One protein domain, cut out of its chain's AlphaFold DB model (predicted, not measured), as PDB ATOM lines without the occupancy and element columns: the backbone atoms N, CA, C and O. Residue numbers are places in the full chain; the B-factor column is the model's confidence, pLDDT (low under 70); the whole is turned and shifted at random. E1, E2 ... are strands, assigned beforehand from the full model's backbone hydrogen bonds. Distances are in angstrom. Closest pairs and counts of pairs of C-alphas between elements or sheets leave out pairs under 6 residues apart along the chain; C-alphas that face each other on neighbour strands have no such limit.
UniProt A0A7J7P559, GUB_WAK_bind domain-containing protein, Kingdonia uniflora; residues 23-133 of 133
ATOM      1  N   GLN A  23     162.731 160.602 159.327       90.88
ATOM      2  CA  GLN A  23     161.334 160.531 159.712       90.88
ATOM      3  C   GLN A  23     160.553 161.563 158.896       90.88
ATOM      4  O   GLN A  23     160.732 162.768 159.058       90.88
ATOM      5  N   GLU A  24     159.690 161.077 158.006       88.75
ATOM      6  CA  GLU A  24     158.910 161.922 157.092       88.75
ATOM      7  C   GLU A  24     157.677 162.547 157.758       88.75
ATOM      8  O   GLU A  24     157.163 163.574 157.302       88.75
ATOM      9  N   LYS A  25     157.183 161.924 158.837       92.00
ATOM     10  CA  LYS A  25     155.948 162.324 159.515       92.00
ATOM     11  C   LYS A  25     156.106 162.440 161.021       92.00
ATOM     12  O   LYS A  25     156.784 161.639 161.657       92.00
ATOM     13  N   CYS A  26     155.393 163.402 161.597       94.06
ATOM     14  CA  CYS A  26     155.194 163.527 163.036       94.06
ATOM     15  C   CYS A  26     153.699 163.660 163.319       94.06
ATOM     16  O   CYS A  26     153.115 164.710 163.053       94.06
ATOM     17  N   GLY A  27     153.056 162.590 163.791       92.69
ATOM     18  CA  GLY A  27     151.594 162.541 163.864       92.69
ATOM     19  C   GLY A  27     150.967 162.854 162.498       92.69
ATOM     20  O   GLY A  27     151.254 162.182 161.509       92.69
ATOM     21  N   ASN A  28     150.169 163.923 162.430       92.38
ATOM     22  CA  ASN A  28     149.495 164.363 161.200       92.38
ATOM     23  C   ASN A  28     150.325 165.326 160.328       92.38
ATOM     24  O   ASN A  28     149.841 165.788 159.296       92.38
ATOM     25  N   TYR A  29     151.554 165.658 160.725       91.50
ATOM     26  CA  TYR A  29     152.419 166.562 159.970       91.50
ATOM     27  C   TYR A  29     153.298 165.788 158.989       91.50
ATOM     28  O   TYR A  29     154.144 165.007 159.422       91.50
ATOM     29  N   SER A  30     153.154 166.056 157.691       92.12
ATOM     30  CA  SER A  30     154.163 165.704 156.681       92.12
ATOM     31  C   SER A  30     155.247 166.780 156.650       92.12
ATOM     32  O   SER A  30     154.929 167.964 156.510       92.12
ATOM     33  N   VAL A  31     156.514 166.386 156.779       92.19
ATOM     34  CA  VAL A  31     157.652 167.315 156.845       92.19
ATOM     35  C   VAL A  31     158.467 167.236 155.549       92.19
ATOM     36  O   VAL A  31     159.221 166.282 155.370       92.19
ATOM     37  N   PRO A  32     158.330 168.211 154.632       89.38
ATOM     38  CA  PRO A  32     159.085 168.226 153.386       89.38
ATOM     39  C   PRO A  32     160.500 168.783 153.587       89.38
ATOM     40  O   PRO A  32     160.708 169.725 154.356       89.38
ATOM     41  N   TYR A  33     161.452 168.276 152.800       88.12
ATOM     42  CA  TYR A  33     162.744 168.937 152.601       88.12
ATOM     43  C   TYR A  33     162.511 170.385 152.114       88.12
ATOM     44  O   TYR A  33     161.642 170.594 151.265       88.12
ATOM     45  N   PRO A  34     163.238 171.405 152.615       90.12
ATOM     46  CA  PRO A  34     164.498 171.337 153.361       90.12
ATOM     47  C   PRO A  34     164.368 171.241 154.888       90.12
ATOM     48  O   PRO A  34     165.395 171.216 155.573       90.12
ATOM     49  N   PHE A  35     163.145 171.177 155.424       92.25
ATOM     50  CA  PHE A  35     162.910 170.801 156.818       92.25
ATOM     51  C   PHE A  35     163.066 169.292 156.992       92.25
ATOM     52  O   PHE A  35     162.991 168.532 156.029       92.25
ATOM     53  N   GLY A  36     163.239 168.839 158.231       92.69
ATOM     54  CA  GLY A  36     163.284 167.405 158.479       92.69
ATOM     55  C   GLY A  36     163.489 167.011 159.926       92.69
ATOM     56  O   GLY A  36     163.890 167.818 160.768       92.69
ATOM     57  N   ILE A  37     163.212 165.736 160.188       94.00
ATOM     58  CA  ILE A  37     163.318 165.089 161.493       94.00
ATOM     59  C   ILE A  37     164.349 163.960 161.379       94.00
ATOM     60  O   ILE A  37     164.365 163.212 160.401       94.00
ATOM     61  N   GLY A  38     165.205 163.821 162.391       86.94
ATOM     62  CA  GLY A  38     166.171 162.723 162.479       86.94
ATOM     63  C   GLY A  38     167.628 163.172 162.371       86.94
ATOM     64  O   GLY A  38     168.032 164.157 163.000       86.94
ATOM     65  N   LYS A  39     168.433 162.397 161.632       84.94
ATOM     66  CA  LYS A  39     169.888 162.586 161.481       84.94
ATOM     67  C   LYS A  39     170.224 163.775 160.565       84.94
ATOM     68  O   LYS A  39     169.357 164.335 159.905       84.94
ATOM     69  N   GLN A  40     171.501 164.156 160.528       76.06
ATOM     70  CA  GLN A  40     172.002 165.388 159.896       76.06
ATOM     71  C   GLN A  40     171.741 165.503 158.379       76.06
ATOM     72  O   GLN A  40     171.794 166.603 157.844       76.06
ATOM     73  N   ASN A  41     171.385 164.402 157.705       87.12
ATOM     74  CA  ASN A  41     171.056 164.375 156.274       87.12
ATOM     75  C   ASN A  41     169.552 164.510 155.980       87.12
ATOM     76  O   ASN A  41     169.153 164.512 154.821       87.12
ATOM     77  N   CYS A  42     168.714 164.623 157.015       91.12
ATOM     78  CA  CYS A  42     167.262 164.707 156.860       91.12
ATOM     79  C   CYS A  42     166.755 166.136 156.671       91.12
ATOM     80  O   CYS A  42     165.608 166.332 156.295       91.12
ATOM     81  N   TYR A  43     167.593 167.132 156.940       92.19
ATOM     82  CA  TYR A  43     167.258 168.549 156.868       92.19
ATOM     83  C   TYR A  43     168.470 169.340 156.390       92.19
ATOM     84  O   TYR A  43     169.618 168.934 156.575       92.19
ATOM     85  N   LYS A  44     168.229 170.519 155.822       91.75
ATOM     86  CA  LYS A  44     169.304 171.487 155.585       91.75
ATOM     87  C   LYS A  44     169.737 172.103 156.920       91.75
ATOM     88  O   LYS A  44     168.907 172.321 157.802       91.75
ATOM     89  N   SER A  45     171.034 172.385 157.077       90.94
ATOM     90  CA  SER A  45     171.584 172.938 158.325       90.94
ATOM     91  C   SER A  45     170.768 174.133 158.833       90.94
ATOM     92  O   SER A  45     170.465 175.062 158.084       90.94
ATOM     93  N   GLY A  46     170.378 174.079 160.108       90.31
ATOM     94  CA  GLY A  46     169.539 175.091 160.747       90.31
ATOM     95  C   GLY A  46     168.029 174.964 160.505       90.31
ATOM     96  O   GLY A  46     167.302 175.805 161.017       90.31
ATOM     97  N   LEU A  47     167.552 173.937 159.790       92.38
ATOM     98  CA  LEU A  47     166.123 173.659 159.541       92.38
ATOM     99  C   LEU A  47     165.638 172.350 160.193       92.38
ATOM    100  O   LEU A  47     164.665 171.733 159.755       92.38
ATOM    101  N   ARG A  48     166.331 171.907 161.247       93.38
ATOM    102  CA  ARG A  48     165.975 170.704 162.007       93.38
ATOM    103  C   ARG A  48     164.676 170.910 162.782       93.38
ATOM    104  O   ARG A  48     164.548 171.877 163.532       93.38
ATOM    105  N   LEU A  49     163.785 169.928 162.696       94.00
ATOM    106  CA  LEU A  49     162.602 169.802 163.541       94.00
ATOM    107  C   LEU A  49     162.732 168.611 164.493       94.00
ATOM    108  O   LEU A  49     163.537 167.698 164.289       94.00
ATOM    109  N   VAL A  50     161.926 168.629 165.549       94.56
ATOM    110  CA  VAL A  50     161.830 167.552 166.537       94.56
ATOM    111  C   VAL A  50     160.399 167.046 166.569       94.56
ATOM    112  O   VAL A  50     159.473 167.834 166.734       94.56
ATOM    113  N   CYS A  51     160.217 165.736 166.436       95.31
ATOM    114  CA  CYS A  51     158.947 165.110 166.765       95.31
ATOM    115  C   CYS A  51     158.976 164.674 168.228       95.31
ATOM    116  O   CYS A  51     159.806 163.853 168.612       95.31
ATOM    117  N   ASN A  52     158.110 165.255 169.052       95.62
ATOM    118  CA  ASN A  52     157.944 164.844 170.435       95.62
ATOM    119  C   ASN A  52     156.803 163.824 170.530       95.62
ATOM    120  O   ASN A  52     155.623 164.186 170.494       95.62
ATOM    121  N   GLU A  53     157.187 162.556 170.645       94.81
ATOM    122  CA  GLU A  53     156.288 161.398 170.703       94.81
ATOM    123  C   GLU A  53     155.759 161.109 172.114       94.81
ATOM    124  O   GLU A  53     154.891 160.260 172.282       94.81
ATOM    125  N   SER A  54     156.209 161.847 173.136       95.75
ATOM    126  CA  SER A  54     155.656 161.740 174.495       95.75
ATOM    127  C   SER A  54     154.244 162.333 174.616       95.75
ATOM    128  O   SER A  54     153.593 162.166 175.644       95.75
ATOM    129  N   PHE A  55     153.763 163.035 173.584       93.94
ATOM    130  CA  PHE A  55     152.399 163.554 173.497       93.94
ATOM    131  C   PHE A  55     151.518 162.656 172.624       93.94
ATOM    132  O   PHE A  55     151.983 162.076 171.646       93.94
ATOM    133  N   SER A  56     150.218 162.624 172.925       94.38
ATOM    134  CA  SER A  56     149.204 161.985 172.082       94.38
ATOM    135  C   SER A  56     148.166 163.026 171.624       94.38
ATOM    136  O   SER A  56     147.443 163.555 172.473       94.38
ATOM    137  N   PRO A  57     148.098 163.376 170.320       92.69
ATOM    138  CA  PRO A  57     149.002 162.949 169.245       92.69
ATOM    139  C   PRO A  57     150.415 163.573 169.366       92.69
ATOM    140  O   PRO A  57     150.571 164.590 170.055       92.69
ATOM    141  N   PRO A  58     151.431 163.015 168.669       95.38
ATOM    142  CA  PRO A  58     152.788 163.559 168.654       95.38
ATOM    143  C   PRO A  58     152.827 165.029 168.232       95.38
ATOM    144  O   PRO A  58     152.087 165.460 167.342       95.38
ATOM    145  N   ARG A  59     153.717 165.807 168.856       95.25
ATOM    146  CA  ARG A  59     153.865 167.245 168.583       95.25
ATOM    147  C   ARG A  59     155.121 167.518 167.774       95.25
ATOM    148  O   ARG A  59     156.220 167.173 168.197       95.25
ATOM    149  N   LEU A  60     154.960 168.203 166.646       95.56
ATOM    150  CA  LEU A  60     156.081 168.701 165.860       95.56
ATOM    151  C   LEU A  60     156.588 170.023 166.441       95.56
ATOM    152  O   LEU A  60     155.797 170.932 166.696       95.56
ATOM    153  N   LEU A  61     157.898 170.129 166.642       94.19
ATOM    154  CA  LEU A  61     158.547 171.259 167.295       94.19
ATOM    155  C   LEU A  61     159.666 171.848 166.426       94.19
ATOM    156  O   LEU A  61     160.477 171.119 165.850       94.19
ATOM    157  N   LEU A  62     159.743 173.178 166.402       92.19
ATOM    158  CA  LEU A  62     160.912 173.944 165.974       92.19
ATOM    159  C   LEU A  62     161.654 174.401 167.235       92.19
ATOM    160  O   LEU A  62     161.199 175.303 167.940       92.19
ATOM    161  N   GLY A  63     162.760 173.735 167.573       89.38
ATOM    162  CA  GLY A  63     163.367 173.885 168.899       89.38
ATOM    163  C   GLY A  63     162.390 173.420 169.984       89.38
ATOM    164  O   GLY A  63     162.064 172.238 170.040       89.38
ATOM    165  N   ASN A  64     161.891 174.353 170.800       88.56
ATOM    166  CA  ASN A  64     160.870 174.088 171.823       88.56
ATOM    167  C   ASN A  64     159.475 174.639 171.456       88.56
ATOM    168  O   ASN A  64     158.598 174.763 172.308       88.56
ATOM    169  N   ILE A  65     159.277 175.033 170.197       90.38
ATOM    170  CA  ILE A  65     158.101 175.792 169.770       90.38
ATOM    171  C   ILE A  65     157.172 174.885 168.973       90.38
ATOM    172  O   ILE A  65     157.605 174.339 167.955       90.38
ATOM    173  N   PRO A  66     155.901 174.739 169.384       91.88
ATOM    174  CA  PRO A  66     154.931 173.955 168.641       91.88
ATOM    175  C   PRO A  66     154.714 174.500 167.232       91.88
ATOM    176  O   PRO A  66     154.331 175.660 167.033       91.88
ATOM    177  N   VAL A  67     154.918 173.626 166.255       92.75
ATOM    178  CA  VAL A  67     154.568 173.877 164.864       92.75
ATOM    179  C   VAL A  67     153.076 173.636 164.696       92.75
ATOM    180  O   VAL A  67     152.562 172.593 165.089       92.75
ATOM    181  N   GLY A  68     152.375 174.618 164.131       90.56
ATOM    182  CA  GLY A  68     150.941 174.539 163.863       90.56
ATOM    183  C   GLY A  68     150.615 174.084 162.443       90.56
ATOM    184  O   GLY A  68     149.664 173.338 162.239       90.56
ATOM    185  N   LYS A  69     151.386 174.521 161.440       90.56
ATOM    186  CA  LYS A  69     151.200 174.101 160.042       90.56
ATOM    187  C   LYS A  69     152.510 174.184 159.275       90.56
ATOM    188  O   LYS A  69     153.279 175.116 159.481       90.56
ATOM    189  N   ILE A  70     152.715 173.253 158.350       90.38
ATOM    190  CA  ILE A  70     153.779 173.316 157.346       90.38
ATOM    191  C   ILE A  70     153.125 173.287 155.969       90.38
ATOM    192  O   ILE A  70     152.191 172.523 155.731       90.38
ATOM    193  N   SER A  71     153.588 174.159 155.083       85.25
ATOM    194  CA  SER A  71     153.208 174.175 153.676       85.25
ATOM    195  C   SER A  71     154.310 173.553 152.832       85.25
ATOM    196  O   SER A  71     155.494 173.722 153.122       85.25
ATOM    197  N   LEU A  72     153.921 172.917 151.727       82.81
ATOM    198  CA  LEU A  72     154.853 172.419 150.711       82.81
ATOM    199  C   LEU A  72     155.658 173.549 150.051       82.81
ATOM    200  O   LEU A  72     156.745 173.310 149.545       82.81
ATOM    201  N   ASN A  73     155.174 174.793 150.135       83.31
ATOM    202  CA  ASN A  73     155.869 175.976 149.619       83.31
ATOM    203  C   ASN A  73     157.005 176.469 150.537       83.31
ATOM    204  O   ASN A  73     157.491 177.581 150.359       83.31
ATOM    205  N   GLY A  74     157.391 175.694 151.555       81.75
ATOM    206  CA  GLY A  74     158.490 176.046 152.454       81.75
ATOM    207  C   GLY A  74     158.110 176.992 153.594       81.75
ATOM    208  O   GLY A  74     158.997 177.468 154.287       81.75
ATOM    209  N   THR A  75     156.815 177.245 153.813       88.62
ATOM    210  CA  THR A  75     156.355 178.123 154.901       88.62
ATOM    211  C   THR A  75     155.864 177.333 156.107       88.62
ATOM    212  O   THR A  75     155.160 176.331 155.942       88.62
ATOM    213  N   MET A  76     156.130 177.822 157.313       90.81
ATOM    214  CA  MET A  76     155.734 177.182 158.569       90.81
ATOM    215  C   MET A  76     155.037 178.171 159.497       90.81
ATOM    216  O   MET A  76     155.570 179.229 159.795       90.81
ATOM    217  N   THR A  77     153.872 177.814 160.030       91.62
ATOM    218  CA  THR A  77     153.202 178.602 161.070       91.62
ATOM    219  C   THR A  77     153.523 178.035 162.440       91.62
ATOM    220  O   THR A  77     153.320 176.842 162.684       91.62
ATOM    221  N   VAL A  78     153.960 178.900 163.351       90.25
ATOM    222  CA  VAL A  78     154.199 178.564 164.754       90.25
ATOM    223  C   VAL A  78     153.402 179.478 165.674       90.25
ATOM    224  O   VAL A  78     153.118 180.636 165.353       90.25
ATOM    225  N   ASN A  79     153.079 178.964 166.855       83.62
ATOM    226  CA  ASN A  79     152.540 179.779 167.933       83.62
ATOM    227  C   ASN A  79     153.663 180.107 168.906       83.62
ATOM    228  O   ASN A  79     154.186 179.216 169.573       83.62
ATOM    229  N   LEU A  80     154.029 181.385 168.967       85.81
ATOM    230  CA  LEU A  80     154.992 181.863 169.944       85.81
ATOM    231  C   LEU A  80     154.315 182.005 171.312       85.81
ATOM    232  O   LEU A  80     153.083 182.112 171.409       85.81
ATOM    233  N   GLY A  81     155.129 181.989 172.362       82.88
ATOM    234  CA  GLY A  81     154.676 182.312 173.707       82.88
ATOM    235  C   GLY A  81     154.160 183.748 173.805       82.88
ATOM    236  O   GLY A  81     154.352 184.576 172.912       82.88
ATOM    237  N   VAL A  82     153.447 184.012 174.893       84.38
ATOM    238  CA  VAL A  82     152.882 185.329 175.194       84.38
ATOM    239  C   VAL A  82     153.876 186.066 176.073       84.38
ATOM    240  O   VAL A  82     154.295 185.516 177.088       84.38
ATOM    241  N   SER A  83     154.225 187.288 175.687       87.00
ATOM    242  CA  SER A  83     154.928 188.210 176.575       87.00
ATOM    243  C   SER A  83     153.906 189.070 177.297       87.00
ATOM    244  O   SER A  83     152.876 189.434 176.717       87.00
ATOM    245  N   TYR A  84     154.156 189.373 178.559       85.81
ATOM    246  CA  TYR A  84     153.254 190.196 179.343       85.81
ATOM    247  C   TYR A  84     153.993 191.033 180.362       85.81
ATOM    248  O   TYR A  84     155.054 190.652 180.841       85.81
ATOM    249  N   ASP A  85     153.366 192.147 180.708       88.00
ATOM    250  CA  ASP A  85     153.806 193.018 181.782       88.00
ATOM    251  C   ASP A  85     152.569 193.521 182.531       88.00
ATOM    252  O   ASP A  85     151.596 194.014 181.931       88.00
ATOM    253  N   CYS A  86     152.566 193.278 183.838       85.94
ATOM    254  CA  CYS A  86     151.460 193.557 184.742       85.94
ATOM    255  C   CYS A  86     151.883 194.621 185.743       85.94
ATOM    256  O   CYS A  86     152.913 194.486 186.400       85.94
ATOM    257  N   TYR A  87     151.024 195.612 185.944       86.44
ATOM    258  CA  TYR A  87     151.284 196.733 186.837       86.44
ATOM    259  C   TYR A  87     150.251 196.758 187.961       86.44
ATOM    260  O   TYR A  87     149.125 196.295 187.778       86.44
ATOM    261  N   ASP A  88     150.612 197.282 189.127       86.75
ATOM    262  CA  ASP A  88     149.641 197.584 190.176       86.75
ATOM    263  C   ASP A  88     148.921 198.923 189.913       86.75
ATOM    264  O   ASP A  88     149.143 199.605 188.908       86.75
ATOM    265  N   ILE A  89     148.029 199.307 190.829       84.81
ATOM    266  CA  ILE A  89     147.280 200.570 190.734       84.81
ATOM    267  C   ILE A  89     148.164 201.817 190.894       84.81
ATOM    268  O   ILE A  89     147.733 202.914 190.547       84.81
ATOM    269  N   PHE A  90     149.378 201.659 191.422       91.25
ATOM    270  CA  PHE A  90     150.367 202.719 191.597       91.25
ATOM    271  C   PHE A  90     151.357 202.781 190.420       91.25
ATOM    272  O   PHE A  90     152.203 203.672 190.384       91.25
ATOM    273  N   GLY A  91     151.233 201.874 189.443       86.00
ATOM    274  CA  GLY A  91     152.098 201.792 188.269       86.00
ATOM    275  C   GLY A  91     153.410 201.036 188.501       86.00
ATOM    276  O   GLY A  91     154.298 201.116 187.655       86.00
ATOM    277  N   ALA A  92     153.559 200.305 189.609       88.69
ATOM    278  CA  ALA A  92     154.712 199.438 189.830       88.69
ATOM    279  C   ALA A  92     154.528 198.109 189.084       88.69
ATOM    280  O   ALA A  92     153.451 197.514 189.140       88.69
ATOM    281  N   SER A  93     155.571 197.631 188.393       87.69
ATOM    282  CA  SER A  93     155.530 196.299 187.781       87.69
ATOM    283  C   SER A  93     155.426 195.234 188.875       87.69
ATOM    284  O   SER A  93     156.084 195.306 189.913       87.69
ATOM    285  N   THR A  94     154.542 194.270 188.649       89.19
ATOM    286  CA  THR A  94     154.208 193.200 189.595       89.19
ATOM    287  C   THR A  94     154.672 191.850 189.083       89.19
ATOM    288  O   THR A  94     155.254 191.071 189.833       89.19
ATOM    289  N   VAL A  95     154.381 191.564 187.815       87.19
ATOM    290  CA  VAL A  95     154.755 190.324 187.149       87.19
ATOM    291  C   VAL A  95     154.982 190.623 185.679       87.19
ATOM    292  O   VAL A  95     154.068 191.071 184.981       87.19
ATOM    293  N   ASP A  96     156.167 190.285 185.208       88.75
ATOM    294  CA  ASP A  96     156.543 190.334 183.809       88.75
ATOM    295  C   ASP A  96     156.949 188.945 183.298       88.75
ATOM    296  O   ASP A  96     157.288 188.024 184.048       88.75
ATOM    297  N   SER A  97     156.852 188.772 181.985       87.06
ATOM    298  CA  SER A  97     157.437 187.640 181.289       87.06
ATOM    299  C   SER A  97     157.752 188.033 179.861       87.06
ATOM    300  O   SER A  97     156.874 188.411 179.080       87.06
ATOM    301  N   GLU A  98     159.014 187.866 179.500       85.19
ATOM    302  CA  GLU A  98     159.467 188.007 178.130       85.19
ATOM    303  C   GLU A  98     159.505 186.650 177.435       85.19
ATOM    304  O   GLU A  98     159.902 185.629 178.006       85.19
ATOM    305  N   TRP A  99     159.098 186.633 176.166       84.12
ATOM    306  CA  TRP A  99     159.172 185.432 175.350       84.12
ATOM    307  C   TRP A  99     159.765 185.755 173.986       84.12
ATOM    308  O   TRP A  99     159.264 186.602 173.248       84.12
ATOM    309  N   GLY A 100     160.836 185.045 173.638       82.06
ATOM    310  CA  GLY A 100     161.575 185.241 172.400       82.06
ATOM    311  C   GLY A 100     161.796 183.937 171.647       82.06
ATOM    312  O   GLY A 100     161.693 182.840 172.196       82.06
ATOM    313  N   ILE A 101     162.136 184.070 170.369       82.75
ATOM    314  CA  ILE A 101     162.576 182.958 169.532       82.75
ATOM    315  C   ILE A 101     163.927 183.294 168.909       82.75
ATOM    316  O   ILE A 101     164.097 184.348 168.299       82.75
ATOM    317  N   MET A 102     164.875 182.368 169.030       83.25
ATOM    318  CA  MET A 102     166.126 182.403 168.279       83.25
ATOM    319  C   MET A 102     166.012 181.460 167.089       83.25
ATOM    320  O   MET A 102     165.788 180.261 167.251       83.25
ATOM    321  N   LEU A 103     166.155 182.011 165.888       85.00
ATOM    322  CA  LEU A 103     166.050 181.263 164.642       85.00
ATOM    323  C   LEU A 103     167.391 181.188 163.936       85.00
ATOM    324  O   LEU A 103     168.211 182.103 164.007       85.00
ATOM    325  N   SER A 104     167.574 180.106 163.184       87.69
ATOM    326  CA  SER A 104     168.611 180.057 162.161       87.69
ATOM    327  C   SER A 104     168.390 181.173 161.137       87.69
ATOM    328  O   SER A 104     167.251 181.492 160.800       87.69
ATOM    329  N   ARG A 105     169.481 181.677 160.550       90.31
ATOM    330  CA  ARG A 105     169.456 182.641 159.431       90.31
ATOM    331  C   ARG A 105     168.734 182.121 158.182       90.31
ATOM    332  O   ARG A 105     168.487 182.877 157.255       90.31
ATOM    333  N   MET A 106     168.431 180.825 158.153       88.38
ATOM    334  CA  MET A 106     167.647 180.176 157.105       88.38
ATOM    335  C   MET A 106     166.143 180.466 157.206       88.38
ATOM    336  O   MET A 106     165.426 180.219 156.241       88.38
ATOM    337  N   PHE A 107     165.661 180.960 158.349       89.00
ATOM    338  CA  PHE A 107     164.274 181.383 158.519       89.00
ATOM    339  C   PHE A 107     164.148 182.890 158.319       89.00
ATOM    340  O   PHE A 107     164.988 183.664 158.774       89.00
ATOM    341  N   THR A 108     163.060 183.305 157.679       88.62
ATOM    342  CA  THR A 108     162.642 184.706 157.573       88.62
ATOM    343  C   THR A 108     161.208 184.807 158.071       88.62
ATOM    344  O   THR A 108     160.451 183.854 157.951       88.62
ATOM    345  N   PHE A 109     160.829 185.932 158.669       87.44
ATOM    346  CA  PHE A 109     159.444 186.154 159.073       87.44
ATOM    347  C   PHE A 109     158.619 186.652 157.888       87.44
ATOM    348  O   PHE A 109     159.016 187.604 157.221       87.44
ATOM    349  N   SER A 110     157.440 186.070 157.680       87.81
ATOM    350  CA  SER A 110     156.502 186.545 156.666       87.81
ATOM    351  C   SER A 110     155.909 187.893 157.067       87.81
ATOM    352  O   SER A 110     155.186 188.007 158.052       87.81
ATOM    353  N   ASP A 111     156.164 188.915 156.269       85.06
ATOM    354  CA  ASP A 111     155.608 190.262 156.395       85.06
ATOM    355  C   ASP A 111     154.073 190.302 156.279       85.06
ATOM    356  O   ASP A 111     153.416 191.088 156.956       85.06
ATOM    357  N   THR A 112     153.494 189.407 155.478       87.44
ATOM    358  CA  THR A 112     152.056 189.396 155.154       87.44
ATOM    359  C   THR A 112     151.219 188.419 155.979       87.44
ATOM    360  O   THR A 112     149.997 188.547 156.026       87.44
ATOM    361  N   ARG A 113     151.837 187.416 156.615       85.06
ATOM    362  CA  ARG A 113     151.118 186.320 157.302       85.06
ATOM    363  C   ARG A 113     151.312 186.298 158.815       85.06
ATOM    364  O   ARG A 113     150.777 185.417 159.488       85.06
ATOM    365  N   ASN A 114     152.075 187.241 159.360       82.88
ATOM    366  CA  ASN A 114     152.230 187.388 160.802       82.88
ATOM    367  C   ASN A 114     150.962 187.972 161.432       82.88
ATOM    368  O   ASN A 114     150.388 188.935 160.932       82.88
ATOM    369  N   LYS A 115     150.563 187.432 162.586       81.56
ATOM    370  CA  LYS A 115     149.483 187.971 163.413       81.56
ATOM    371  C   LYS A 115     150.046 188.403 164.762       81.56
ATOM    372  O   LYS A 115     150.504 187.574 165.544       81.56
ATOM    373  N   PHE A 116     149.990 189.698 165.050       79.69
ATOM    374  CA  PHE A 116     150.278 190.250 166.372       79.69
ATOM    375  C   PHE A 116     148.963 190.612 167.066       79.69
ATOM    376  O   PHE A 116     148.035 191.121 166.441       79.69
ATOM    377  N   THR A 117     148.841 190.296 168.346       81.19
ATOM    378  CA  THR A 117     147.658 190.574 169.157       81.19
ATOM    379  C   THR A 117     148.126 191.131 170.486       81.19
ATOM    380  O   THR A 117     148.758 190.420 171.258       81.19
ATOM    381  N   ALA A 118     147.811 192.396 170.745       83.44
ATOM    382  CA  ALA A 118     148.012 193.025 172.039       83.44
ATOM    383  C   ALA A 118     146.656 193.195 172.722       83.44
ATOM    384  O   ALA A 118     145.695 193.656 172.109       83.44
ATOM    385  N   ILE A 119     146.586 192.801 173.984       81.50
ATOM    386  CA  ILE A 119     145.446 193.012 174.863       81.50
ATOM    387  C   ILE A 119     145.934 193.939 175.962       81.50
ATOM    388  O   ILE A 119     146.892 193.617 176.659       81.50
ATOM    389  N   VAL A 120     145.266 195.075 176.112       79.25
ATOM    390  CA  VAL A 120     145.490 195.995 177.223       79.25
ATOM    391  C   VAL A 120     144.213 196.005 178.044       79.25
ATOM    392  O   VAL A 120     143.167 196.436 177.565       79.25
ATOM    393  N   THR A 121     144.274 195.494 179.265       72.56
ATOM    394  CA  THR A 121     143.254 195.762 180.281       72.56
ATOM    395  C   THR A 121     143.805 196.831 181.214       72.56
ATOM    396  O   THR A 121     145.024 196.983 181.304       72.56
ATOM    397  N   ALA A 122     142.944 197.562 181.930       63.19
ATOM    398  CA  ALA A 122     143.412 198.389 183.041       63.19
ATOM    399  C   ALA A 122     144.349 197.509 183.890       63.19
ATOM    400  O   ALA A 122     143.945 196.422 184.304       63.19
ATOM    401  N   TYR A 123     145.619 197.898 184.017       59.88
ATOM    402  CA  TYR A 123     146.660 197.186 184.775       59.88
ATOM    403  C   TYR A 123     147.303 195.914 184.153       59.88
ATOM    404  O   TYR A 123     148.207 195.351 184.771       59.88
ATOM    405  N   ARG A 124     146.932 195.442 182.944       58.34
ATOM    406  CA  ARG A 124     147.662 194.332 182.267       58.34
ATOM    407  C   ARG A 124     147.863 194.567 180.778       58.34
ATOM    408  O   ARG A 124     146.905 194.842 180.058       58.34
ATOM    409  N   THR A 125     149.081 194.332 180.297       59.31
ATOM    410  CA  THR A 125     149.374 194.204 178.866       59.31
ATOM    411  C   THR A 125     149.765 192.760 178.546       59.31
ATOM    412  O   THR A 125     150.684 192.206 179.143       59.31
ATOM    413  N   LEU A 126     149.041 192.112 177.632       61.19
ATOM    414  CA  LEU A 126     149.357 190.780 177.108       61.19
ATOM    415  C   LEU A 126     149.615 190.903 175.608       61.19
ATOM    416  O   LEU A 126     148.712 191.261 174.853       61.19
ATOM    417  N   ALA A 127     150.816 190.568 175.152       58.47
ATOM    418  CA  ALA A 127     151.170 190.549 173.740       58.47
ATOM    419  C   ALA A 127     151.402 189.106 173.275       58.47
ATOM    420  O   ALA A 127     152.329 188.422 173.706       58.47
ATOM    421  N   LYS A 128     150.560 188.629 172.360       58.56
ATOM    422  CA  LYS A 128     150.705 187.338 171.685       58.56
ATOM    423  C   LYS A 128     151.050 187.558 170.218       58.56
ATOM    424  O   LYS A 128     150.344 188.268 169.508       58.56
ATOM    425  N   SER A 129     152.100 186.900 169.737       54.47
ATOM    426  CA  SER A 129     152.462 186.907 168.318       54.47
ATOM    427  C   SER A 129     152.390 185.490 167.746       54.47
ATOM    428  O   SER A 129     153.095 184.595 168.188       54.47
ATOM    429  N   THR A 130     151.539 185.261 166.752       56.84
ATOM    430  CA  THR A 130     151.555 184.037 165.939       56.84
ATOM    431  C   THR A 130     152.290 184.371 164.649       56.84
ATOM    432  O   THR A 130     151.880 185.281 163.926       56.84
ATOM    433  N   ARG A 131     153.399 183.678 164.368       65.12
ATOM    434  CA  ARG A 131     154.273 184.017 163.238       65.12
ATOM    435  C   ARG A 131     154.331 182.894 162.216       65.12
ATOM    436  O   ARG A 131     154.351 181.714 162.569       65.12
ATOM    437  N   ALA A 132     154.329 183.289 160.949       62.06
ATOM    438  CA  ALA A 132     154.577 182.403 159.826       62.06
ATOM    439  C   ALA A 132     155.980 182.692 159.283       62.06
ATOM    440  O   ALA A 132     156.328 183.854 159.067       62.06
ATOM    441  N   PHE A 133     156.765 181.637 159.107       68.38
ATOM    442  CA  PHE A 133     158.057 181.632 158.432       68.38
ATOM    443  C   PHE A 133     157.882 181.280 156.965       68.38
ATOM    444  O   PHE A 133     156.984 180.446 156.696       68.38
TER     445      PHE A 133
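This is residues 23 to 133 of the 133 residues of the protein "GUB_WAK_bind domain-containing protein" of Kingdonia uniflora (UniProt A0A7J7P559). A long, narrow, twisted blade of strands, E5, E8 and E7 side by side with E6 along the far part of E5, is joined at its other end to a small head of short strands, E1 to E4. The head continues the same sheet, with E4 beside the beginning of E5, and the long link of residues 98 to 114 runs back from E6 to the beginning of E7. The printed part has 111 residues, with no named helix and eight named strands in the order E1 to E8; the class is all strand, though under half of the residues, 51, are in named elements. The sheet is branched and mixed, with E1 and E2 parallel and the other neighbour pairs antiparallel. The whole is loose, with a radius of gyration of the C-alphas of 17.0 A, and elongated, spanning 56 by 32 by 21 A.

Residues 23 to 35 hold no named element; within them residues 25 to 26 pair antiparallel with residues 29 to 30. E1 is residues 36 to 38, beginning at C-alpha 36 (163.284, 167.405, 158.479). E2 is residues 48 to 52, 13.0 A long, E3 residues 59 to 62 and E4 residues 65 to 70, 13.4 A long. E5, residues 76 to 87, is the longest at 34.7 A and begins at C-alpha 76 (155.734, 177.182, 158.569). E6 is residues 93 to 97, E7 residues 115 to 121, 19.6 A long, and E8 residues 124 to 132, 26.3 A long, ending at C-alpha 132 (154.577, 182.403, 159.826).

E1 and E2 are parallel, with N 49 and O 36 2.9 A apart, within hydrogen-bond range. E2 to E6 form a meander, each strand the antiparallel neighbour of the one before. Its pairs within hydrogen-bond range include N 50 and O 61 at 2.9 A, N 67 and O 60 at 2.9 A, N 68 and O 77 at 2.8 A, and N 86 and O 95 at 2.9 A. The pairing is staggered: E4 lies beside residues 76 to 78 of E5 and E6 beside residues 83 to 87, on one side of it. E8 lies on the other side of E5, antiparallel at 168 degrees, with N 127 and O 83 2.8 A apart. E7 and E8 form a hairpin, with N 117 and O 128 2.8 A apart. E6 and E7 are apart, and so are E1 and E5.

The C-alphas of Asn 41 and Phe 90, the two farthest apart, are 56.1 A from each other. The printed part has no cut and ends at the chain's last residue, Phe 133. The link from E6 to E7, 17 residues, is long. The mean pLDDT of the printed part is 85.5, but residues 122 to 133 are under 70.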